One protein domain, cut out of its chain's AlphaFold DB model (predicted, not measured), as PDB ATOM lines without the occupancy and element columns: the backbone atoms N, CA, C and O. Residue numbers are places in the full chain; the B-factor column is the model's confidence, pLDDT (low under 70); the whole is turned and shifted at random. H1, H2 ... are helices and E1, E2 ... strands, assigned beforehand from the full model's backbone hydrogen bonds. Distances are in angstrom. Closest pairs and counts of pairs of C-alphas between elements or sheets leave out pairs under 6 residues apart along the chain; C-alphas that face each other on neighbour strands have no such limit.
ATOM      1  N   SER A  10      24.855   9.366   8.481       88.19
ATOM      2  CA  SER A  10      24.142   8.092   8.643       88.19
ATOM      3  C   SER A  10      25.008   7.000   9.278       88.19
ATOM      4  O   SER A  10      24.549   6.276  10.159       88.19
ATOM      5  N   ASN A  11      26.272   6.876   8.860       87.56
ATOM      6  CA  ASN A  11      27.169   5.837   9.373       87.56
ATOM      7  C   ASN A  11      27.657   6.170  10.790       87.56
ATOM      8  O   ASN A  11      27.850   5.259  11.593       87.56
ATOM      9  N   ILE A  12      27.831   7.461  11.093       90.19
ATOM     10  CA  ILE A  12      28.115   7.966  12.443       90.19
ATOM     11  C   ILE A  12      26.946   7.645  13.369       90.19
ATOM     12  O   ILE A  12      27.150   7.045  14.417       90.19
ATOM     13  N   SER A  13      25.720   7.972  12.955       89.81
ATOM     14  CA  SER A  13      24.515   7.685  13.735       89.81
ATOM     15  C   SER A  13      24.374   6.189  14.035       89.81
ATOM     16  O   SER A  13      24.096   5.817  15.173       89.81
ATOM     17  N   LEU A  14      24.654   5.320  13.058       88.19
ATOM     18  CA  LEU A  14      24.687   3.873  13.282       88.19
ATOM     19  C   LEU A  14      25.779   3.465  14.288       88.19
ATOM     20  O   LEU A  14      25.525   2.629  15.154       88.19
ATOM     21  N   TRP A  15      26.987   4.023  14.178       89.50
ATOM     22  CA  TRP A  15      28.107   3.689  15.066       89.50
ATOM     23  C   TRP A  15      27.872   4.159  16.507       89.50
ATOM     24  O   TRP A  15      28.048   3.369  17.437       89.50
ATOM     25  N   GLU A  16      27.396   5.391  16.701       91.06
ATOM     26  CA  GLU A  16      26.983   5.891  18.017       91.06
ATOM     27  C   GLU A  16      25.797   5.089  18.570       91.06
ATOM     28  O   GLU A  16      25.799   4.755  19.749       91.06
ATOM     29  N   GLY A  17      24.840   4.680  17.730       90.62
ATOM     30  CA  GLY A  17      23.734   3.813  18.147       90.62
ATOM     31  C   GLY A  17      24.197   2.436  18.636       90.62
ATOM     32  O   GLY A  17      23.676   1.920  19.621       90.62
ATOM     33  N   ILE A  18      25.218   1.845  18.003       90.62
ATOM     34  CA  ILE A  18      25.839   0.604  18.494       90.62
ATOM     35  C   ILE A  18      26.509   0.843  19.853       90.62
ATOM     36  O   ILE A  18      26.343   0.023  20.756       90.62
ATOM     37  N   ARG A  19      27.252   1.946  20.012       92.88
ATOM     38  CA  ARG A  19      27.917   2.309  21.277       92.88
ATOM     39  C   ARG A  19      26.922   2.509  22.417       92.88
ATOM     40  O   ARG A  19      27.120   1.931  23.483       92.88
ATOM     41  N   ASP A  20      25.868   3.282  22.172       93.62
ATOM     42  CA  ASP A  20      24.790   3.538  23.131       93.62
ATOM     43  C   ASP A  20      24.076   2.234  23.523       93.62
ATOM     44  O   ASP A  20      23.889   1.951  24.706       93.62
ATOM     45  N   PHE A  21      23.790   1.358  22.558       92.19
ATOM     46  CA  PHE A  21      23.165   0.074  22.862       92.19
ATOM     47  C   PHE A  21      24.046  -0.815  23.748       92.19
ATOM     48  O   PHE A  21      23.569  -1.350  24.745       92.19
ATOM     49  N   VAL A  22      25.337  -0.982  23.429       93.81
ATOM     50  CA  VAL A  22      26.187  -1.920  24.188       93.81
ATOM     51  C   VAL A  22      26.479  -1.446  25.611       93.81
ATOM     52  O   VAL A  22      26.653  -2.286  26.492       93.81
ATOM     53  N   ILE A  23      26.520  -0.130  25.865       96.56
ATOM     54  CA  ILE A  23      26.710   0.401  27.227       96.56
ATOM     55  C   ILE A  23      25.435   0.291  28.078       96.56
ATOM     56  O   ILE A  23      25.523   0.110  29.292       96.56
ATOM     57  N   ARG A  24      24.250   0.339  27.458       95.38
ATOM     58  CA  ARG A  24      22.959   0.078  28.126       95.38
ATOM     59  C   ARG A  24      22.683  -1.409  28.325       95.38
ATOM     60  O   ARG A  24      22.075  -1.797  29.316       95.38
ATOM     61  N   HIS A  25      23.150  -2.237  27.395       93.19
ATOM     62  CA  HIS A  25      22.862  -3.666  27.345       93.19
ATOM     63  C   HIS A  25      24.155  -4.483  27.220       93.19
ATOM     64  O   HIS A  25      24.379  -5.147  26.205       93.19
ATOM     65  N   PRO A  26      25.032  -4.498  28.240       93.38
ATOM     66  CA  PRO A  26      26.237  -5.329  28.198       93.38
ATOM     67  C   PRO A  26      25.920  -6.834  28.086       93.38
ATOM     68  O   PRO A  26      26.728  -7.632  27.608       93.38
ATOM     69  N   THR A  27      24.710  -7.219  28.489       92.00
ATOM     70  CA  THR A  27      24.109  -8.539  28.275       92.00
ATOM     71  C   THR A  27      22.661  -8.337  27.829       92.00
ATOM     72  O   THR A  27      22.038  -7.355  28.233       92.00
ATOM     73  N   VAL A  28      22.116  -9.247  27.023       89.75
ATOM     74  CA  VAL A  28      20.805  -9.098  26.365       89.75
ATOM     75  C   VAL A  28      19.961 -10.357  26.577       89.75
ATOM     76  O   VAL A  28      20.464 -11.477  26.444       89.75
ATOM     77  N   ALA A  29      18.680 -10.190  26.909       86.44
ATOM     78  CA  ALA A  29      17.754 -11.316  27.032       86.44
ATOM     79  C   ALA A  29      17.359 -11.859  25.646       86.44
ATOM     80  O   ALA A  29      17.253 -11.105  24.680       86.44
ATOM     81  N   ALA A  30      17.043 -13.149  25.526       75.38
ATOM     82  CA  ALA A  30      16.663 -13.751  24.238       75.38
ATOM     83  C   ALA A  30      15.456 -13.081  23.542       75.38
ATOM     84  O   ALA A  30      15.340 -13.097  22.308       75.38
ATOM     85  N   ALA A  31      14.545 -12.505  24.326       70.06
ATOM     86  CA  ALA A  31      13.366 -11.796  23.834       70.06
ATOM     87  C   ALA A  31      13.678 -10.377  23.326       70.06
ATOM     88  O   ALA A  31      12.913  -9.826  22.536       70.06
ATOM     89  N   GLU A  32      14.797  -9.795  23.749       69.12
ATOM     90  CA  GLU A  32      15.165  -8.417  23.447       69.12
ATOM     91  C   GLU A  32      15.680  -8.289  22.003       69.12
ATOM     92  O   GLU A  32      16.167  -9.243  21.379       69.12
ATOM     93  N   ARG A  33      15.465  -7.118  21.404       62.94
ATOM     94  CA  ARG A  33      15.760  -6.845  19.992       62.94
ATOM     95  C   ARG A  33      16.487  -5.514  19.889       62.94
ATOM     96  O   ARG A  33      16.090  -4.547  20.528       62.94
ATOM     97  N   PHE A  34      17.515  -5.466  19.046       63.69
ATOM     98  CA  PHE A  34      18.155  -4.202  18.695       63.69
ATOM     99  C   PHE A  34      17.147  -3.306  17.946       63.69
ATOM    100  O   PHE A  34      16.485  -3.803  17.024       63.69
ATOM    101  N   PRO A  35      17.016  -2.013  18.289       56.44
ATOM    102  CA  PRO A  35      16.115  -1.106  17.586       56.44
ATOM    103  C   PRO A  35      16.470  -0.990  16.091       56.44
ATOM    104  O   PRO A  35      17.595  -0.645  15.741       56.44
ATOM    105  N   GLY A  36      15.516  -1.270  15.192       54.12
ATOM    106  CA  GLY A  36      15.646  -0.971  13.754       54.12
ATOM    107  C   GLY A  36      16.063  -2.108  12.804       54.12
ATOM    108  O   GLY A  36      16.378  -1.823  11.652       54.12
ATOM    109  N   GLY A  37      16.044  -3.386  13.208       47.97
ATOM    110  CA  GLY A  37      16.351  -4.512  12.305       47.97
ATOM    111  C   GLY A  37      15.281  -5.610  12.274       47.97
ATOM    112  O   GLY A  37      14.939  -6.158  13.317       47.97
ATOM    113  N   GLN A  38      14.807  -5.995  11.078       41.69
ATOM    114  CA  GLN A  38      13.996  -7.216  10.883       41.69
ATOM    115  C   GLN A  38      14.834  -8.512  10.954       41.69
ATOM    116  O   GLN A  38      14.300  -9.584  11.222       41.69
ATOM    117  N   SER A  39      16.157  -8.417  10.781       46.97
ATOM    118  CA  SER A  39      17.136  -9.490  10.992       46.97
ATOM    119  C   SER A  39      18.092  -9.078  12.109       46.97
ATOM    120  O   SER A  39      18.798  -8.086  11.956       46.97
ATOM    121  N   ASN A  40      18.088  -9.804  13.230       49.03
ATOM    122  CA  ASN A  40      18.672  -9.403  14.513       49.03
ATOM    123  C   ASN A  40      20.179  -9.034  14.429       49.03
ATOM    124  O   ASN A  40      21.013  -9.939  14.443       49.03
ATOM    125  N   PRO A  41      20.576  -7.741  14.406       44.66
ATOM    126  CA  PRO A  41      21.984  -7.329  14.449       44.66
ATOM    127  C   PRO A  41      22.661  -7.712  15.774       44.66
ATOM    128  O   PRO A  41      23.885  -7.845  15.819       44.66
ATOM    129  N   ALA A  42      21.873  -7.981  16.829       51.22
ATOM    130  CA  ALA A  42      22.391  -8.560  18.063       51.22
ATOM    131  C   ALA A  42      23.053  -9.934  17.831       51.22
ATOM    132  O   ALA A  42      23.907 -10.308  18.624       51.22
ATOM    133  N   LEU A  43      22.762 -10.643  16.725       54.28
ATOM    134  CA  LEU A  43      23.440 -11.901  16.364       54.28
ATOM    135  C   LEU A  43      24.936 -11.732  16.063       54.28
ATOM    136  O   LEU A  43      25.683 -12.690  16.225       54.28
ATOM    137  N   ASN A  44      25.379 -10.545  15.632       73.19
ATOM    138  CA  ASN A  44      26.798 -10.285  15.360       73.19
ATOM    139  C   ASN A  44      27.488  -9.523  16.498       73.19
ATOM    140  O   ASN A  44      28.717  -9.489  16.551       73.19
ATOM    141  N   LEU A  45      26.711  -8.895  17.388       84.94
ATOM    142  CA  LEU A  45      27.239  -8.163  18.537       84.94
ATOM    143  C   LEU A  45      27.340  -9.026  19.795       84.94
ATOM    144  O   LEU A  45      28.185  -8.759  20.649       84.94
ATOM    145  N   TYR A  46      26.508 -10.063  19.896       87.00
ATOM    146  CA  TYR A  46      26.406 -10.937  21.056       87.00
ATOM    147  C   TYR A  46      26.446 -12.406  20.641       87.00
ATOM    148  O   TYR A  46      25.999 -12.789  19.562       87.00
ATOM    149  N   VAL A  47      26.946 -13.245  21.539       83.62
ATOM    150  CA  VAL A  47      26.925 -14.699  21.443       83.62
ATOM    151  C   VAL A  47      26.046 -15.257  22.551       83.62
ATOM    152  O   VAL A  47      26.043 -14.756  23.676       83.62
ATOM    153  N   ARG A  48      25.291 -16.309  22.236       85.31
ATOM    154  CA  ARG A  48      24.528 -17.036  23.245       85.31
ATOM    155  C   ARG A  48      25.484 -17.822  24.140       85.31
ATOM    156  O   ARG A  48      26.276 -18.613  23.631       85.31
ATOM    157  N   ILE A  49      25.380 -17.639  25.449       83.88
ATOM    158  CA  ILE A  49      26.183 -18.366  26.434       83.88
ATOM    159  C   ILE A  49      25.437 -19.604  26.966       83.88
ATOM    160  O   ILE A  49      24.204 -19.597  27.054       83.88
ATOM    161  N   PRO A  50      26.146 -20.690  27.326       82.75
ATOM    162  CA  PRO A  50      25.539 -21.819  28.024       82.75
ATOM    163  C   PRO A  50      24.991 -21.416  29.401       82.75
ATOM    164  O   PRO A  50      25.530 -20.537  30.073       82.75
ATOM    165  N   LYS A  51      23.934 -22.096  29.857       80.38
ATOM    166  CA  LYS A  51      23.339 -21.845  31.177       80.38
ATOM    167  C   LYS A  51      24.368 -22.094  32.290       80.38
ATOM    168  O   LYS A  51      25.017 -23.136  32.295       80.38
ATOM    169  N   GLY A  52      24.470 -21.164  33.243       76.31
ATOM    170  CA  GLY A  52      25.399 -21.249  34.381       76.31
ATOM    171  C   GLY A  52      26.821 -20.751  34.091       76.31
ATOM    172  O   GLY A  52      27.679 -20.825  34.964       76.31
ATOM    173  N   VAL A  53      27.079 -20.242  32.883       77.56
ATOM    174  CA  VAL A  53      28.336 -19.566  32.543       77.56
ATOM    175  C   VAL A  53      28.207 -18.078  32.870       77.56
ATOM    176  O   VAL A  53      27.239 -17.440  32.474       77.56
ATOM    177  N   HIS A  54      29.192 -17.520  33.572       74.38
ATOM    178  CA  HIS A  54      29.230 -16.098  33.950       74.38
ATOM    179  C   HIS A  54      30.461 -15.364  33.400       74.38
ATOM    180  O   HIS A  54      30.750 -14.239  33.793       74.38
ATOM    181  N   GLU A  55      31.203 -16.004  32.494       73.88
ATOM    182  CA  GLU A  55      32.355 -15.420  31.811       73.88
ATOM    183  C   GLU A  55      32.513 -16.054  30.426       73.88
ATOM    184  O   GLU A  55      32.387 -17.273  30.273       73.88
ATOM    185  N   VAL A  56      32.856 -15.246  29.423       75.50
ATOM    186  CA  VAL A  56      33.242 -15.756  28.099       75.50
ATOM    187  C   VAL A  56      34.739 -15.569  27.925       75.50
ATOM    188  O   VAL A  56      35.244 -14.451  28.017       75.50
ATOM    189  N   GLN A  57      35.458 -16.656  27.661       74.00
ATOM    190  CA  GLN A  57      36.888 -16.598  27.383       74.00
ATOM    191  C   GLN A  57      37.114 -16.661  25.885       74.00
ATOM    192  O   GLN A  57      36.494 -17.439  25.165       74.00
ATOM    193  N   CYS A  58      38.011 -15.827  25.392       69.94
ATOM    194  CA  CYS A  58      38.303 -15.766  23.976       69.94
ATOM    195  C   CYS A  58      39.800 -15.770  23.758       69.94
ATOM    196  O   CYS A  58      40.512 -14.988  24.392       69.94
ATOM    197  N   ARG A  59      40.245 -16.575  22.791       69.75
ATOM    198  CA  ARG A  59      41.544 -16.381  22.148       69.75
ATOM    199  C   ARG A  59      41.379 -15.830  20.752       69.75
ATOM    200  O   ARG A  59      40.449 -16.181  20.034       69.75
ATOM    201  N   TYR A  60      42.314 -14.991  20.357       65.56
ATOM    202  CA  TYR A  60      42.398 -14.472  19.001       65.56
ATOM    203  C   TYR A  60      43.861 -14.359  18.593       65.56
ATOM    204  O   TYR A  60      44.728 -14.111  19.434       65.56
ATOM    205  N   LEU A  61      44.151 -14.548  17.308       61.06
ATOM    206  CA  LEU A  61      45.488 -14.271  16.788       61.06
ATOM    207  C   LEU A  61      45.803 -12.778  16.941       61.06
ATOM    208  O   LEU A  61      45.005 -11.924  16.542       61.06
ATOM    209  N   LYS A  62      46.984 -12.453  17.486       60.59
ATOM    210  CA  LYS A  62      47.470 -11.060  17.569       60.59
ATOM    211  C   LYS A  62      47.561 -10.434  16.180       60.59
ATOM    212  O   LYS A  62      47.183  -9.278  15.987       60.59
ATOM    213  N   ALA A  63      48.026 -11.224  15.211       52.44
ATOM    214  CA  ALA A  63      48.071 -10.859  13.805       52.44
ATOM    215  C   ALA A  63      46.643 -10.753  13.243       52.44
ATOM    216  O   ALA A  63      46.061 -11.731  12.779       52.44
ATOM    217  N   GLY A  64      46.078  -9.546  13.299       54.16
ATOM    218  CA  GLY A  64      44.793  -9.223  12.688       54.16
ATOM    219  C   GLY A  64      43.761  -8.572  13.603       54.16
ATOM    220  O   GLY A  64      42.689  -8.292  13.096       54.16
ATOM    221  N   ASP A  65      44.027  -8.323  14.892       58.38
ATOM    222  CA  ASP A  65      43.105  -7.593  15.795       58.38
ATOM    223  C   ASP A  65      41.634  -8.058  15.671       58.38
ATOM    224  O   ASP A  65      40.749  -7.321  15.236       58.38
ATOM    225  N   TYR A  66      41.384  -9.336  15.977       60.44
ATOM    226  CA  TYR A  66      40.087 -10.020  15.823       60.44
ATOM    227  C   TYR A  66      39.599 -10.247  14.372       60.44
ATOM    228  O   TYR A  66      38.573 -10.899  14.180       60.44
ATOM    229  N   GLN A  67      40.305  -9.777  13.333       54.81
ATOM    230  CA  GLN A  67      39.872  -9.904  11.927       54.81
ATOM    231  C   GLN A  67      40.113 -11.294  11.316       54.81
ATOM    232  O   GLN A  67      39.517 -11.614  10.286       54.81
ATOM    233  N   ARG A  68      40.983 -12.126  11.909       52.44
ATOM    234  CA  ARG A  68      41.272 -13.501  11.459       52.44
ATOM    235  C   ARG A  68      41.471 -14.418  12.671       52.44
ATOM    236  O   ARG A  68      42.204 -14.067  13.587       52.44
ATOM    237  N   SER A  69      40.800 -15.572  12.663       58.47
ATOM    238  CA  SER A  69      40.917 -16.649  13.665       58.47
ATOM    239  C   SER A  69      40.652 -16.215  15.117       58.47
ATOM    240  O   SER A  69      41.563 -16.119  15.939       58.47
ATOM    241  N   THR A  70      39.376 -15.974  15.431       64.81
ATOM    242  CA  THR A  70      38.891 -15.828  16.812       64.81
ATOM    243  C   THR A  70      38.270 -17.149  17.255       64.81
ATOM    244  O   THR A  70      37.394 -17.671  16.568       64.81
ATOM    245  N   GLU A  71      38.694 -17.676  18.399       70.56
ATOM    246  CA  GLU A  71      38.088 -18.855  19.010       70.56
ATOM    247  C   GLU A  71      37.497 -18.493  20.375       70.56
ATOM    248  O   GLU A  71      38.169 -17.924  21.241       70.56
ATOM    249  N   ILE A  72      36.220 -18.827  20.550       71.38
ATOM    250  CA  ILE A  72      35.444 -18.532  21.752       71.38
ATOM    251  C   ILE A  72      35.289 -19.822  22.554       71.38
ATOM    252  O   ILE A  72      34.834 -20.835  22.026       71.38
ATOM    253  N   SER A  73      35.633 -19.754  23.836       69.00
ATOM    254  CA  SER A  73      35.501 -20.835  24.806       69.00
ATOM    255  C   SER A  73      34.648 -20.374  25.983       69.00
ATOM    256  O   SER A  73      34.787 -19.263  26.494       69.00
ATOM    257  N   PHE A  74      33.779 -21.253  26.466       71.75
ATOM    258  CA  PHE A  74      32.912 -20.966  27.605       71.75
ATOM    259  C   PHE A  74      33.407 -21.724  28.834       71.75
ATOM    260  O   PHE A  74      33.611 -22.933  28.766       71.75
ATOM    261  N   GLY A  75      33.609 -21.022  29.952       61.78
ATOM    262  CA  GLY A  75      33.872 -21.650  31.253       61.78
ATOM    263  C   GLY A  75      35.212 -22.386  31.419       61.78
ATOM    264  O   GLY A  75      35.373 -23.090  32.408       61.78
ATOM    265  N   VAL A  76      36.176 -22.236  30.502       65.00
ATOM    266  CA  VAL A  76      37.530 -22.808  30.644       65.00
ATOM    267  C   VAL A  76      38.500 -21.706  31.060       65.00
ATOM    268  O   VAL A  76      38.754 -20.854  30.220       65.00
ATOM    269  N   PRO A  77      39.061 -21.706  32.286       64.38
ATOM    270  CA  PRO A  77      40.035 -20.709  32.729       64.38
ATOM    271  C   PRO A  77      41.276 -20.604  31.834       64.38
ATOM    272  O   PRO A  77      41.858 -21.624  31.472       64.38
ATOM    273  N   LEU A  78      41.771 -19.381  31.594       63.94
ATOM    274  CA  LEU A  78      43.008 -19.108  30.840       63.94
ATOM    275  C   LEU A  78      44.205 -19.945  31.311       63.94
ATOM    276  O   LEU A  78      45.052 -20.341  30.513       63.94
ATOM    277  N   ALA A  79      44.280 -20.222  32.615       65.69
ATOM    278  CA  ALA A  79      45.344 -21.019  33.217       65.69
ATOM    279  C   ALA A  79      45.347 -22.494  32.767       65.69
ATOM    280  O   ALA A  79      46.386 -23.139  32.851       65.69
ATOM    281  N   GLN A  80      44.215 -23.014  32.286       66.44
ATOM    282  CA  GLN A  80      44.044 -24.405  31.849       66.44
ATOM    283  C   GLN A  80      44.250 -24.584  30.336       66.44
ATOM    284  O   GLN A  80      44.140 -25.695  29.822       66.44
ATOM    285  N   LEU A  81      44.536 -23.502  29.608       64.38
ATOM    286  CA  LEU A  81      44.706 -23.528  28.158       64.38
ATOM    287  C   LEU A  81      46.189 -23.750  27.790       64.38
ATOM    288  O   LEU A  81      47.063 -23.217  28.484       64.38
ATOM    289  N   PRO A  82      46.492 -24.518  26.719       65.25
ATOM    290  CA  PRO A  82      47.862 -24.869  26.335       65.25
ATOM    291  C   PRO A  82      48.799 -23.654  26.213       65.25
ATOM    292  O   PRO A  82      48.432 -22.618  25.652       65.25
ATOM    293  N   ALA A  83      50.006 -23.768  26.777       62.06
ATOM    294  CA  ALA A  83      50.978 -22.672  26.857       62.06
ATOM    295  C   ALA A  83      51.699 -22.384  25.527       62.06
ATOM    296  O   ALA A  83      52.124 -21.252  25.303       62.06
ATOM    297  N   ASP A  84      51.778 -23.378  24.644       61.09
ATOM    298  CA  ASP A  84      52.438 -23.358  23.330       61.09
ATOM    299  C   ASP A  84      51.871 -22.311  22.356       61.09
ATOM    300  O   ASP A  84      52.514 -21.969  21.370       61.09
ATOM    301  N   LYS A  85      50.688 -21.754  22.646       55.66
ATOM    302  CA  LYS A  85      50.026 -20.738  21.812       55.66
ATOM    303  C   LYS A  85      50.122 -19.301  22.341       55.66
ATOM    304  O   LYS A  85      49.567 -18.401  21.713       55.66
ATOM    305  N   ARG A  86      50.780 -19.042  23.480       59.25
ATOM    306  CA  ARG A  86      50.747 -17.719  24.156       59.25
ATOM    307  C   ARG A  86      51.478 -16.589  23.414       59.25
ATOM    308  O   ARG A  86      51.140 -15.418  23.616       59.25
ATOM    309  N   ASP A  87      52.435 -16.911  22.548       60.00
ATOM    310  CA  ASP A  87      53.208 -15.886  21.837       60.00
ATOM    311  C   ASP A  87      52.457 -15.331  20.617       60.00
ATOM    312  O   ASP A  87      52.429 -14.113  20.418       60.00
ATOM    313  N   GLU A  88      51.738 -16.178  19.876       63.34
ATOM    314  CA  GLU A  88      50.967 -15.789  18.682       63.34
ATOM    315  C   GLU A  88      49.521 -15.367  18.990       63.34
ATOM    316  O   GLU A  88      48.937 -14.538  18.281       63.34
ATOM    317  N   TRP A  89      48.940 -15.909  20.062       63.50
ATOM    318  CA  TRP A  89      47.554 -15.658  20.446       63.50
ATOM    319  C   TRP A  89      47.465 -14.717  21.645       63.50
ATOM    320  O   TRP A  89      48.232 -14.803  22.604       63.50
ATOM    321  N   SER A  90      46.491 -13.820  21.597       68.19
ATOM    322  CA  SER A  90      46.054 -13.014  22.731       68.19
ATOM    323  C   SER A  90      44.772 -13.582  23.317       68.19
ATOM    324  O   SER A  90      44.025 -14.301  22.655       68.19
ATOM    325  N   TRP A  91      44.523 -13.220  24.570       72.56
ATOM    326  CA  TRP A  91      43.369 -13.670  25.327       72.56
ATOM    327  C   TRP A  91      42.595 -12.485  25.883       72.56
ATOM    328  O   TRP A  91      43.185 -11.492  26.310       72.56
ATOM    329  N   THR A  92      41.275 -12.609  25.912       77.19
ATOM    330  CA  THR A  92      40.409 -11.670  26.620       77.19
ATOM    331  C   THR A  92      39.287 -12.422  27.318       77.19
ATOM    332  O   THR A  92      38.748 -13.394  26.785       77.19
ATOM    333  N   THR A  93      38.946 -11.968  28.519       85.69
ATOM    334  CA  THR A  93      37.780 -12.442  29.264       85.69
ATOM    335  C   THR A  93      36.699 -11.379  29.168       85.69
ATOM    336  O   THR A  93      36.901 -10.243  29.604       85.69
ATOM    337  N   VAL A  94      35.560 -11.735  28.589       88.94
ATOM    338  CA  VAL A  94      34.353 -10.910  28.595       88.94
ATOM    339  C   VAL A  94      33.617 -11.204  29.894       88.94
ATOM    340  O   VAL A  94      33.007 -12.263  30.057       88.94
ATOM    341  N   SER A  95      33.717 -10.274  30.833       90.38
ATOM    342  CA  SER A  95      32.974 -10.299  32.086       90.38
ATOM    343  C   SER A  95      32.875  -8.892  32.655       90.38
ATOM    344  O   SER A  95      33.703  -8.025  32.358       90.38
ATOM    345  N   GLU A  96      31.884  -8.674  33.514       92.62
ATOM    346  CA  GLU A  96      31.762  -7.425  34.256       92.62
ATOM    347  C   GLU A  96      33.027  -7.140  35.077       92.62
ATOM    348  O   GLU A  96      33.580  -6.043  35.001       92.62
ATOM    349  N   ALA A  97      33.533  -8.142  35.802       88.88
ATOM    350  CA  ALA A  97      34.712  -8.004  36.650       88.88
ATOM    351  C   ALA A  97      35.953  -7.556  35.859       88.88
ATOM    352  O   ALA A  97      36.693  -6.676  36.297       88.88
ATOM    353  N   ASN A  98      36.160  -8.106  34.657       88.50
ATOM    354  CA  ASN A  98      37.294  -7.727  33.812       88.50
ATOM    355  C   ASN A  98      37.080  -6.388  33.083       88.50
ATOM    356  O   ASN A  98      38.027  -5.818  32.530       88.50
ATOM    357  N   SER A  99      35.847  -5.871  33.072       91.50
ATOM    358  CA  SER A  99      35.528  -4.635  32.366       91.50
ATOM    359  C   SER A  99      35.979  -3.378  33.085       91.50
ATOM    360  O   SER A  99      36.110  -2.359  32.428       91.50
ATOM    361  N   GLY A 100      36.195  -3.433  34.403       91.50
ATOM    362  CA  GLY A 100      36.452  -2.246  35.221       91.50
ATOM    363  C   GLY A 100      35.207  -1.417  35.554       91.50
ATOM    364  O   GLY A 100      35.349  -0.407  36.236       91.50
ATOM    365  N   LEU A 101      34.002  -1.843  35.139       95.56
ATOM    366  CA  LEU A 101      32.741  -1.149  35.437       95.56
ATOM    367  C   LEU A 101      32.566  -0.903  36.939       95.56
ATOM    368  O   LEU A 101      32.324   0.224  37.347       95.56
ATOM    369  N   GLN A 102      32.751  -1.936  37.766       94.00
ATOM    370  CA  GLN A 102      32.518  -1.832  39.210       94.00
ATOM    371  C   GLN A 102      33.496  -0.880  39.914       94.00
ATOM    372  O   GLN A 102      33.123  -0.255  40.899       94.00
ATOM    373  N   ASP A 103      34.717  -0.712  39.402       92.50
ATOM    374  CA  ASP A 103      35.647   0.287  39.943       92.50
ATOM    375  C   ASP A 103      35.157   1.709  39.637       92.50
ATOM    376  O   ASP A 103      35.247   2.591  40.486       92.50
ATOM    377  N   LEU A 104      34.595   1.922  38.443       96.19
ATOM    378  CA  LEU A 104      34.035   3.210  38.031       96.19
ATOM    379  C   LEU A 104      32.735   3.535  38.777       96.19
ATOM    380  O   LEU A 104      32.541   4.675  39.181       96.19
ATOM    381  N   MET A 105      31.869   2.544  39.010       97.56
ATOM    382  CA  MET A 105      30.588   2.734  39.711       97.56
ATOM    383  C   MET A 105      30.740   3.068  41.200       97.56
ATOM    384  O   MET A 105      29.784   3.534  41.816       97.56
ATOM    385  N   ARG A 106      31.927   2.869  41.788       97.00
ATOM    386  CA  ARG A 106      32.240   3.364  43.140       97.00
ATOM    387  C   ARG A 106      32.374   4.886  43.191       97.00
ATOM    388  O   ARG A 106      32.244   5.454  44.269       97.00
ATOM    389  N   ASN A 107      32.634   5.538  42.057       98.06
ATOM    390  CA  ASN A 107      32.673   6.990  41.969       98.06
ATOM    391  C   ASN A 107      31.239   7.551  41.844       98.06
ATOM    392  O   ASN A 107      30.563   7.239  40.859       98.06
ATOM    393  N   PRO A 108      30.764   8.391  42.786       97.62
ATOM    394  CA  PRO A 108      29.393   8.903  42.764       97.62
ATOM    395  C   PRO A 108      29.056   9.728  41.518       97.62
ATOM    396  O   PRO A 108      27.989   9.534  40.945       97.62
ATOM    397  N   THR A 109      29.974  10.582  41.056       98.12
ATOM    398  CA  THR A 109      29.790  11.411  39.855       98.12
ATOM    399  C   THR A 109      29.575  10.546  38.616       98.12
ATOM    400  O   THR A 109      28.658  10.778  37.830       98.12
ATOM    401  N   ILE A 110      30.381   9.493  38.454       98.44
ATOM    402  CA  ILE A 110      30.240   8.570  37.321       98.44
ATOM    403  C   ILE A 110      28.949   7.756  37.445       98.44
ATOM    404  O   ILE A 110      28.244   7.577  36.453       98.44
ATOM    405  N   ALA A 111      28.619   7.273  38.644       98.50
ATOM    406  CA  ALA A 111      27.388   6.522  38.871       98.50
ATOM    407  C   ALA A 111      26.138   7.363  38.558       98.50
ATOM    408  O   ALA A 111      25.232   6.873  37.882       98.50
ATOM    409  N   GLU A 112      26.116   8.631  38.977       98.44
ATOM    410  CA  GLU A 112      25.035   9.565  38.659       98.44
ATOM    411  C   GLU A 112      24.960   9.830  37.152       98.44
ATOM    412  O   GLU A 112      23.882   9.761  36.564       98.44
ATOM    413  N   TYR A 113      26.100  10.054  36.493       98.44
ATOM    414  CA  TYR A 113      26.138  10.206  35.040       98.44
ATOM    415  C   TYR A 113      25.542   8.986  34.323       98.44
ATOM    416  O   TYR A 113      24.785   9.143  33.362       98.44
ATOM    417  N   PHE A 114      25.834   7.771  34.797       98.56
ATOM    418  CA  PHE A 114      25.248   6.543  34.256       98.56
ATOM    419  C   PHE A 114      23.735   6.487  34.475       98.56
ATOM    420  O   PHE A 114      23.016   6.135  33.540       98.56
ATOM    421  N   ASP A 115      23.240   6.886  35.648       98.50
ATOM    422  CA  ASP A 115      21.801   6.950  35.927       98.50
ATOM    423  C   ASP A 115      21.088   7.960  35.020       98.50
ATOM    424  O   ASP A 115      20.103   7.611  34.366       98.50
ATOM    425  N   ARG A 116      21.620   9.187  34.907       97.69
ATOM    426  CA  ARG A 116      21.063  10.250  34.048       97.69
ATOM    427  C   ARG A 116      20.984   9.825  32.584       97.69
ATOM    428  O   ARG A 116      20.028  10.164  31.893       97.69
ATOM    429  N   ASN A 117      21.980   9.073  32.120       97.44
ATOM    430  CA  ASN A 117      22.036   8.587  30.746       97.44
ATOM    431  C   ASN A 117      21.341   7.235  30.550       97.44
ATOM    432  O   ASN A 117      21.211   6.805  29.407       97.44
ATOM    433  N   GLY A 118      20.874   6.562  31.607       97.81
ATOM    434  CA  GLY A 118      20.253   5.236  31.541       97.81
ATOM    435  C   GLY A 118      21.211   4.119  31.111       97.81
ATOM    436  O   GLY A 118      20.793   3.195  30.412       97.81
ATOM    437  N   TYR A 119      22.493   4.228  31.457       98.44
ATOM    438  CA  TYR A 119      23.521   3.224  31.179       98.44
ATOM    439  C   TYR A 119      23.535   2.114  32.235       98.44
ATOM    440  O   TYR A 119      23.150   2.316  33.387       98.44
ATOM    441  N   ALA A 120      24.010   0.924  31.859       97.75
ATOM    442  CA  ALA A 120      24.074  -0.192  32.792       97.75
ATOM    443  C   ALA A 120      25.176   0.024  33.839       97.75
ATOM    444  O   ALA A 120      26.360   0.088  33.512       97.75
ATOM    445  N   LYS A 121      24.783   0.057  35.116       97.75
ATOM    446  CA  LYS A 121      25.710   0.063  36.265       97.75
ATOM    447  C   LYS A 121      26.115  -1.337  36.726       97.75
ATOM    448  O   LYS A 121      27.030  -1.493  37.527       97.75
ATOM    449  N   GLN A 122      25.420  -2.354  36.221       96.75
ATOM    450  CA  GLN A 122      25.744  -3.753  36.444       96.75
ATOM    451  C   GLN A 122      25.303  -4.616  35.262       96.75
ATOM    452  O   GLN A 122      24.360  -4.271  34.545       96.75
ATOM    453  N   TRP A 123      25.957  -5.754  35.065       94.81
ATOM    454  CA  TRP A 123      25.567  -6.733  34.057       94.81
ATOM    455  C   TRP A 123      24.458  -7.635  34.602       94.81
ATOM    456  O   TRP A 123      24.556  -8.174  35.703       94.81
ATOM    457  N   ASN A 124      23.412  -7.861  33.807       92.00
ATOM    458  CA  ASN A 124      22.396  -8.847  34.149       92.00
ATOM    459  C   ASN A 124      22.877 -10.254  33.766       92.00
ATOM    460  O   ASN A 124      22.670 -10.727  32.653       92.00
ATOM    461  N   ILE A 125      23.493 -10.957  34.715       88.62
ATOM    462  CA  ILE A 125      24.055 -12.296  34.483       88.62
ATOM    463  C   ILE A 125      23.019 -13.380  34.137       88.62
ATOM    464  O   ILE A 125      23.412 -14.474  33.735       88.62
ATOM    465  N   ALA A 126      21.718 -13.109  34.302       87.75
ATOM    466  CA  ALA A 126      20.656 -14.033  33.907       87.75
ATOM    467  C   ALA A 126      20.376 -14.007  32.392       87.75
ATOM    468  O   ALA A 126      19.759 -14.938  31.874       87.75
ATOM    469  N   ASN A 127      20.833 -12.965  31.689       88.88
ATOM    470  CA  ASN A 127      20.654 -12.816  30.250       88.88
ATOM    471  C   ASN A 127      21.487 -13.840  29.465       88.88
ATOM    472  O   ASN A 127      22.649 -14.110  29.785       88.88
ATOM    473  N   GLU A 128      20.906 -14.387  28.395       86.06
ATOM    474  CA  GLU A 128      21.506 -15.491  27.637       86.06
ATOM    475  C   GLU A 128      22.512 -15.040  26.577       86.06
ATOM    476  O   GLU A 128      23.256 -15.876  26.063       86.06
ATOM    477  N   TYR A 129      22.529 -13.755  26.218       88.06
ATOM    478  CA  TYR A 129      23.392 -13.218  25.168       88.06
ATOM    479  C   TYR A 129      24.398 -12.231  25.742       88.06
ATOM    480  O   TYR A 129      24.036 -11.243  26.380       88.06
ATOM    481  N   TRP A 130      25.678 -12.509  25.519       89.25
ATOM    482  CA  TRP A 130      26.800 -11.712  26.013       89.25
ATOM    483  C   TRP A 130      27.584 -11.167  24.835       89.25
ATOM    484  O   TRP A 130      27.658 -11.825  23.799       89.25
ATOM    485  N   MET A 131      28.157  -9.972  24.971       90.50
ATOM    486  CA  MET A 131      28.897  -9.351  23.873       90.50
ATOM    487  C   MET A 131      29.980 -10.285  23.333       90.50
ATOM    488  O   MET A 131      30.693 -10.945  24.094       90.50
ATOM    489  N   VAL A 132      30.147 -10.308  22.012       85.56
ATOM    490  CA  VAL A 132      31.302 -10.982  21.423       85.56
ATOM    491  C   VAL A 132      32.591 -10.257  21.844       85.56
ATOM    492  O   VAL A 132      32.579  -9.044  22.071       85.56
ATOM    493  N   PRO A 133      33.730 -10.960  21.918       84.56
ATOM    494  CA  PRO A 133      34.985 -10.415  22.442       84.56
ATOM    495  C   PRO A 133      35.461  -9.115  21.784       84.56
ATOM    496  O   PRO A 133      35.936  -8.213  22.474       84.56
ATOM    497  N   SER A 134      35.293  -8.985  20.466       83.56
ATOM    498  CA  SER A 134      35.650  -7.771  19.726       83.56
ATOM    499  C   SER A 134      34.758  -6.581  20.095       83.56
ATOM    500  O   SER A 134      35.261  -5.473  20.260       83.56
ATOM    501  N   VAL A 135      33.455  -6.799  20.292       89.38
ATOM    502  CA  VAL A 135      32.514  -5.762  20.745       89.38
ATOM    503  C   VAL A 135      32.821  -5.360  22.178       89.38
ATOM    504  O   VAL A 135      32.932  -4.170  22.464       89.38
ATOM    505  N   TYR A 136      33.048  -6.337  23.055       91.69
ATOM    506  CA  TYR A 136      33.455  -6.087  24.432       91.69
ATOM    507  C   TYR A 136      34.727  -5.225  24.507       91.69
ATOM    508  O   TYR A 136      34.756  -4.205  25.197       91.69
ATOM    509  N   ASN A 137      35.779  -5.611  23.779       87.56
ATOM    510  CA  ASN A 137      37.076  -4.952  23.887       87.56
ATOM    511  C   ASN A 137      37.143  -3.610  23.146       87.56
ATOM    512  O   ASN A 137      37.700  -2.655  23.685       87.56
ATOM    513  N   ASN A 138      36.599  -3.539  21.929       86.62
ATOM    514  CA  ASN A 138      36.814  -2.394  21.041       86.62
ATOM    515  C   ASN A 138      35.670  -1.376  21.092       86.62
ATOM    516  O   ASN A 138      35.894  -0.212  20.768       86.62
ATOM    517  N   ILE A 139      34.462  -1.790  21.489       92.38
ATOM    518  CA  ILE A 139      33.292  -0.907  21.544       92.38
ATOM    519  C   ILE A 139      32.920  -0.631  22.996       92.38
ATOM    520  O   ILE A 139      33.081   0.500  23.440       92.38
TER     521      ILE A 139
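This is residues 10 to 139 of the 280 residues of an uncharacterized protein of Bifidobacterium adolescentis (UniProt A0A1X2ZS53). A small antiparallel sheet, E3 E2 E4, makes one end of the domain, and the short last helix, H6, stands up from it toward the longest helix, H1, with the small strand pair E1 and E5 near the base of H6. From the end of E4 the short helices H3, H4 and H5 step away in turn, with H5 the farthest from the mean of the C-alphas. The printed part has 130 residues, with six named helices and five named strands in the order H1 H2 E1 E2 E3 E4 H3 H4 H5 E5 H6, and its class is mixed, helices and strands. It is compact, with a radius of gyration of the C-alphas of 15.7 A, and spans 47 by 37 by 29 A.

Find C-alpha 10 at (24.142, 8.092, 8.643); from there H1, residues 10 to 24, runs 21.1 A. Next look for H2, residues 42 to 45, and E1, residues 46 to 48. E2, residues 56 to 61, begins at C-alpha 56 (33.242, -15.756, 28.099) and runs 16.7 A; E3, residues 70 to 74, runs 13.4 A, and E4, residues 89 to 94, 16.2 A. Then come H3, residues 96 to 99, H4, residues 101 to 105, and H5, residues 108 to 117, 14.1 A long. E5, residues 129 to 131, leads to H6, residues 133 to 139, which ends at C-alpha 139 (33.292, -0.907, 21.544).

Begin at the sheet, where E2 is the inner strand. E2 and E3 form a hairpin, with N 59 and O 71 2.9 A apart; E2 and E4 are antiparallel, with N 58 and O 92 2.9 A apart. H6 is on this sheet at a height over the sheet of 10.0 A, and the closest C-alphas of H6 and E4 are those of Pro 133 and Val 94, 6.2 A apart. E1 and E5 are antiparallel, with N 47 and O 130 2.8 A apart. H1 and H6 are close but not clearly touching, the C-alphas of Arg 19 and Ile 139 being closest at 6.3 A. H4 and H5 only just touch, only at the corner, with 3 pairs of C-alphas within 8 A; the closest are those of Met 105 and Ala 111, 5.0 A apart. H1 and H5 are apart. In H1, H4, H5 and H6 every O i to N i+4 pair is within hydrogen-bond range; H2 and H3 are too short for one, and each has its one O i to N i+3 pair within range.

Look for the two C-alphas farthest apart at Asp 84 and Arg 116, 47.2 A from each other. The printed part has no cut. The links H1 to H2, E3 to E4 and H5 to E5 are long. The mean pLDDT of the printed part is 79.4, and you will find values under 70 at residues 32 to 43, 58 to 70, 73 and 75 to 90.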